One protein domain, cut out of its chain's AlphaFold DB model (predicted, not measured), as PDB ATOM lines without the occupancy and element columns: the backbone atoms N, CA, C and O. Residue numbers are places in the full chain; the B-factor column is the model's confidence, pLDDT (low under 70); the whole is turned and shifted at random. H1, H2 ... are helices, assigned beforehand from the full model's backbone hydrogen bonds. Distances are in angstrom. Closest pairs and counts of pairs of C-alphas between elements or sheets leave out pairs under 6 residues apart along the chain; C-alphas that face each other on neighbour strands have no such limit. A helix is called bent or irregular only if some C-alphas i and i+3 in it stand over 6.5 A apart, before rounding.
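AT A GLANCE: This is residues 9 to 50 of the 50 residues of the protein "Haloalkane dehalogenase 1" of Enterobacter cancerogenus (UniProt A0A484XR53). A single helix, H3, makes one long side of an open, flat frame, and an extended run of chain without a named element, residues 17 to 24, makes the opposite side, running back along H3 the other way. At one end of the frame the chain turns through residues 25 to 31 and the short helix H2 into H3; the short helix H1 is off at the other end, before residue 17, and touches no helix. The printed part has 42 residues with three named helices, H1, H2 and H3 in that order along the chain, and no named strand. Its class is all helix, though under half of the residues, 20 of the 42, are in named elements. The whole is loose, with a radius of gyration of the C-alphas of 11.5 A, and the C-alphas span 29 by 23 by 12 A.

HOW THE PARTS SIT: The longest helix is H3, residues 37 to 48. H2, residues 32 to 35, and H3 only just touch, with 3 pairs of C-alphas within 8 A, and they touch only at the corner by their link. Their closest C-alphas are those of Pro 33 and Phe 40, 5.6 A apart, and H3 touches H2 with residues 40 to 41 alone. The centres of H2 and H3 are 11.3 A apart. H1, residues 9 to 12, is apart from H3. H1 is apart from H2 as well. In H3 every pair of O of residue i and N of residue i+4 is within hydrogen-bond range. H1 and H2 are too short for such a pair, and in each the one pair of O of residue i and N of residue i+3 is within range.

IN THESE COORDINATES: H3 has 12 residues, from Pro 37 with its C-alpha at (41.169, 52.323, -27.895) to Asp 48 with its C-alpha at (45.088, 37.913, -19.689), and measures 17.0 A from first to last C-alpha. H2 has 4 residues, Pro 32 to Glu 35, and measures 4.9 A. H1 has 4 residues, Glu 9 to Ala 12, and measures 4.8 A; C-alpha 9 is at (29.267, 45.231, -7.558). No helix is bent or irregular.

THE WHOLE: The two C-alphas farthest apart are those of Thr 16 and Thr 27, at 30.3 A. The first and last printed C-alphas, those of Glu 9 and Leu 50, are 18.0 A apart, and Leu 50 is the chain's last residue. The printed part has no cut. The link from H1 to H2 is long, with 19 residues, 13 to 31, and their C-alphas lie 5 to 17 A from the mean of all C-alphas. The link from H2 to H3 is tight, with 1 residue. The mean pLDDT of the printed part is 91.7, and no printed residue is under 70.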
ATOM      1  N   GLU A   9      29.312  46.217  -8.647       81.69
ATOM      2  CA  GLU A   9      29.267  45.231  -7.558       81.69
ATOM      3  C   GLU A   9      28.053  44.291  -7.640       81.69
ATOM      4  O   GLU A   9      28.159  43.121  -7.273       81.69
ATOM      5  N   ALA A  10      26.923  44.747  -8.190       86.19
ATOM      6  CA  ALA A  10      25.730  43.921  -8.380       86.19
ATOM      7  C   ALA A  10      25.956  42.756  -9.361       86.19
ATOM      8  O   ALA A  10      25.209  41.776  -9.348       86.19
ATOM      9  N   TYR A  11      26.981  42.849 -10.215       86.06
ATOM     10  CA  TYR A  11      27.350  41.808 -11.173       86.06
ATOM     11  C   TYR A  11      28.649  41.090 -10.816       86.06
ATOM     12  O   TYR A  11      28.883  40.013 -11.357       86.06
ATOM     13  N   ALA A  12      29.452  41.625  -9.892       88.19
ATOM     14  CA  ALA A  12      30.729  41.033  -9.492       88.19
ATOM     15  C   ALA A  12      30.579  39.567  -9.041       88.19
ATOM     16  O   ALA A  12      31.367  38.714  -9.431       88.19
ATOM     17  N   GLY A  13      29.499  39.238  -8.321       89.00
ATOM     18  CA  GLY A  13      29.209  37.865  -7.881       89.00
ATOM     19  C   GLY A  13      28.892  36.866  -9.003       89.00
ATOM     20  O   GLY A  13      28.757  35.675  -8.736       89.00
ATOM     21  N   LYS A  14      28.761  37.318 -10.257       91.75
ATOM     22  CA  LYS A  14      28.584  36.441 -11.425       91.75
ATOM     23  C   LYS A  14      29.910  35.915 -11.980       91.75
ATOM     24  O   LYS A  14      29.886  35.020 -12.822       91.75
ATOM     25  N   PHE A  15      31.044  36.444 -11.526       92.81
ATOM     26  CA  PHE A  15      32.376  36.006 -11.930       92.81
ATOM     27  C   PHE A  15      32.949  35.087 -10.843       92.81
ATOM     28  O   PHE A  15      33.157  35.507  -9.711       92.81
ATOM     29  N   THR A  16      33.167  33.811 -11.172       92.75
ATOM     30  CA  THR A  16      33.651  32.783 -10.224       92.75
ATOM     31  C   THR A  16      35.175  32.637 -10.205       92.75
ATOM     32  O   THR A  16      35.716  31.931  -9.355       92.75
ATOM     33  N   GLY A  17      35.862  33.279 -11.153       91.88
ATOM     34  CA  GLY A  17      37.319  33.349 -11.240       91.88
ATOM     35  C   GLY A  17      37.860  34.704 -10.790       91.88
ATOM     36  O   GLY A  17      37.166  35.491 -10.146       91.88
ATOM     37  N   LYS A  18      39.111  34.991 -11.153       93.50
ATOM     38  CA  LYS A  18      39.705  36.307 -10.913       93.50
ATOM     39  C   LYS A  18      38.946  37.371 -11.705       93.50
ATOM     40  O   LYS A  18      38.580  37.149 -12.858       93.50
ATOM     41  N   TYR A  19      38.681  38.500 -11.062       94.38
ATOM     42  CA  TYR A  19      37.783  39.527 -11.571       94.38
ATOM     43  C   TYR A  19      38.319  40.917 -11.241       94.38
ATOM     44  O   TYR A  19      38.706  41.183 -10.104       94.38
ATOM     45  N   GLU A  20      38.280  41.804 -12.227       93.56
ATOM     46  CA  GLU A  20      38.525  43.234 -12.076       93.56
ATOM     47  C   GLU A  20      37.384  43.990 -12.766       93.56
ATOM     48  O   GLU A  20      37.013  43.674 -13.897       93.56
ATOM     49  N   HIS A  21      36.836  45.003 -12.090       92.44
ATOM     50  CA  HIS A  21      35.957  45.990 -12.717       92.44
ATOM     51  C   HIS A  21      36.751  47.263 -12.998       92.44
ATOM     52  O   HIS A  21      37.348  47.829 -12.081       92.44
ATOM     53  N   ARG A  22      36.687  47.763 -14.235       90.62
ATOM     54  CA  ARG A  22      37.270  49.050 -14.623       90.62
ATOM     55  C   ARG A  22      36.207  49.968 -15.197       90.62
ATOM     56  O   ARG A  22      35.433  49.583 -16.070       90.62
ATOM     57  N   THR A  23      36.205  51.205 -14.723       89.56
ATOM     58  CA  THR A  23      35.390  52.275 -15.296       89.56
ATOM     59  C   THR A  23      36.265  53.086 -16.243       89.56
ATOM     60  O   THR A  23      37.239  53.694 -15.805       89.56
ATOM     61  N   PHE A  24      35.921  53.082 -17.530       88.38
ATOM     62  CA  PHE A  24      36.558  53.938 -18.532       88.38
ATOM     63  C   PHE A  24      36.213  55.416 -18.285       88.38
ATOM     64  O   PHE A  24      35.272  55.729 -17.552       88.38
ATOM     65  N   GLY A  25      36.995  56.331 -18.865       85.25
ATOM     66  CA  GLY A  25      36.844  57.772 -18.645       85.25
ATOM     67  C   GLY A  25      35.419  58.291 -18.889       85.25
ATOM     68  O   GLY A  25      34.658  57.728 -19.670       85.25
ATOM     69  N   ALA A  26      35.059  59.409 -18.250       78.56
ATOM     70  CA  ALA A  26      33.686  59.938 -18.244       78.56
ATOM     71  C   ALA A  26      33.106  60.294 -19.633       78.56
ATOM     72  O   ALA A  26      31.899  60.498 -19.755       78.56
ATOM     73  N   THR A  27      33.947  60.393 -20.665       84.00
ATOM     74  CA  THR A  27      33.556  60.676 -22.055       84.00
ATOM     75  C   THR A  27      33.353  59.422 -22.902       84.00
ATOM     76  O   THR A  27      32.873  59.544 -24.023       84.00
ATOM     77  N   VAL A  28      33.722  58.240 -22.399       89.62
ATOM     78  CA  VAL A  28      33.569  56.970 -23.112       89.62
ATOM     79  C   VAL A  28      32.123  56.506 -22.998       89.62
ATOM     80  O   VAL A  28      31.609  56.291 -21.899       89.62
ATOM     81  N   GLY A  29      31.456  56.390 -24.142       87.94
ATOM     82  CA  GLY A  29      30.080  55.940 -24.242       87.94
ATOM     83  C   GLY A  29      29.951  54.421 -24.326       87.94
ATOM     84  O   GLY A  29      30.359  53.668 -23.443       87.94
ATOM     85  N   HIS A  30      29.278  53.970 -25.380       91.62
ATOM     86  CA  HIS A  30      28.874  52.574 -25.553       91.62
ATOM     87  C   HIS A  30      29.870  51.747 -26.369       91.62
ATOM     88  O   HIS A  30      29.704  50.532 -26.464       91.62
ATOM     89  N   ASN A  31      30.889  52.378 -26.952       92.38
ATOM     90  CA  ASN A  31      31.890  51.722 -27.776       92.38
ATOM     91  C   ASN A  31      33.324  52.050 -27.309       92.38
ATOM     92  O   ASN A  31      34.080  52.678 -28.053       92.38
ATOM     93  N   PRO A  32      33.744  51.582 -26.112       93.25
ATOM     94  CA  PRO A  32      35.113  51.747 -25.622       93.25
ATOM     95  C   PRO A  32      36.230  51.397 -26.623       93.25
ATOM     96  O   PRO A  32      37.175  52.175 -26.704       93.25
ATOM     97  N   PRO A  33      36.156  50.321 -27.440       94.81
ATOM     98  CA  PRO A  33      37.235  50.033 -28.388       94.81
ATOM     99  C   PRO A  33      37.407  51.094 -29.486       94.81
ATOM    100  O   PRO A  33      38.482  51.175 -30.072       94.81
ATOM    101  N   GLN A  34      36.384  51.906 -29.769       95.25
ATOM    102  CA  GLN A  34      36.471  53.023 -30.716       95.25
ATOM    103  C   GLN A  34      36.696  54.368 -30.016       95.25
ATOM    104  O   GLN A  34      37.393  55.228 -30.551       95.25
ATOM    105  N   GLU A  35      36.076  54.567 -28.855       92.06
ATOM    106  CA  GLU A  35      36.069  55.842 -28.132       92.06
ATOM    107  C   GLU A  35      37.317  56.036 -27.261       92.06
ATOM    108  O   GLU A  35      37.760  57.169 -27.097       92.06
ATOM    109  N   ASP A  36      37.900  54.953 -26.742       94.50
ATOM    110  CA  ASP A  36      39.143  54.976 -25.965       94.50
ATOM    111  C   ASP A  36      39.988  53.709 -26.223       94.50
ATOM    112  O   ASP A  36      40.156  52.845 -25.354       94.50
ATOM    113  N   PRO A  37      40.519  53.557 -27.453       94.69
ATOM    114  CA  PRO A  37      41.169  52.323 -27.895       94.69
ATOM    115  C   PRO A  37      42.390  51.940 -27.050       94.69
ATOM    116  O   PRO A  37      42.719  50.760 -26.948       94.69
ATOM    117  N   GLN A  38      43.072  52.923 -26.452       95.19
ATOM    118  CA  GLN A  38      44.280  52.690 -25.661       95.19
ATOM    119  C   GLN A  38      43.963  51.994 -24.336       95.19
ATOM    120  O   GLN A  38      44.542  50.946 -24.042       95.19
ATOM    121  N   ASP A  39      43.023  52.533 -23.554       95.00
ATOM    122  CA  ASP A  39      42.666  51.929 -22.270       95.00
ATOM    123  C   ASP A  39      41.925  50.604 -22.477       95.00
ATOM    124  O   ASP A  39      42.152  49.642 -21.741       95.00
ATOM    125  N   PHE A  40      41.125  50.497 -23.545       95.12
ATOM    126  CA  PHE A  40      40.489  49.234 -23.916       95.12
ATOM    127  C   PHE A  40      41.521  48.141 -24.226       95.12
ATOM    128  O   PHE A  40      41.441  47.044 -23.671       95.12
ATOM    129  N   ALA A  41      42.526  48.427 -25.063       96.81
ATOM    130  CA  ALA A  41      43.596  47.472 -25.351       96.81
ATOM    131  C   ALA A  41      44.363  47.080 -24.079       96.81
ATOM    132  O   ALA A  41      44.692  45.907 -23.886       96.81
ATOM    133  N   LYS A  42      44.595  48.038 -23.174       96.38
ATOM    134  CA  LYS A  42      45.206  47.760 -21.874       96.38
ATOM    135  C   LYS A  42      44.341  46.819 -21.032       96.38
ATOM    136  O   LYS A  42      44.874  45.866 -20.475       96.38
ATOM    137  N   ALA A  43      43.028  47.043 -20.964       95.75
ATOM    138  CA  ALA A  43      42.107  46.180 -20.228       95.75
ATOM    139  C   ALA A  43      42.130  44.731 -20.746       95.75
ATOM    140  O   ALA A  43      42.105  43.801 -19.946       95.75
ATOM    141  N   VAL A  44      42.259  44.530 -22.063       96.06
ATOM    142  CA  VAL A  44      42.417  43.190 -22.655       96.06
ATOM    143  C   VAL A  44      43.726  42.525 -22.212       96.06
ATOM    144  O   VAL A  44      43.714  41.363 -21.814       96.06
ATOM    145  N   ILE A  45      44.848  43.251 -22.243       97.19
ATOM    146  CA  ILE A  45      46.160  42.726 -21.816       97.19
ATOM    147  C   ILE A  45      46.181  42.425 -20.313       97.19
ATOM    148  O   ILE A  45      46.800  41.454 -19.888       97.19
ATOM    149  N   ASP A  46      45.549  43.268 -19.499       96.06
ATOM    150  CA  ASP A  46      45.486  43.054 -18.055       96.06
ATOM    151  C   ASP A  46      44.601  41.846 -17.726       96.06
ATOM    152  O   ASP A  46      44.980  41.049 -16.874       96.06
ATOM    153  N   ALA A  47      43.487  41.654 -18.446       95.12
ATOM    154  CA  ALA A  47      42.596  40.508 -18.267       95.12
ATOM    155  C   ALA A  47      43.294  39.156 -18.501       95.12
ATOM    156  O   ALA A  47      43.003  38.193 -17.795       95.12
ATOM    157  N   ASP A  48      44.234  39.090 -19.450       95.25
ATOM    158  CA  ASP A  48      45.088  37.913 -19.689       95.25
ATOM    159  C   ASP A  48      46.007  37.595 -18.495       95.25
ATOM    160  O   ASP A  48      46.321  36.437 -18.226       95.25
ATOM    161  N   LYS A  49      46.411  38.623 -17.743       93.69
ATOM    162  CA  LYS A  49      47.364  38.518 -16.629       93.69
ATOM    163  C   LYS A  49      46.705  38.427 -15.257       93.69
ATOM    164  O   LYS A  49      47.439  38.383 -14.266       93.69
ATOM    165  N   LEU A  50      45.370  38.446 -15.190       87.25
ATOM    166  CA  LEU A  50      44.632  38.414 -13.929       87.25
ATOM    167  C   LEU A  50      45.020  37.193 -13.106       87.25
ATOM    168  O   LEU A  50      45.043  36.038 -13.595       87.25
TER     169      LEU A  50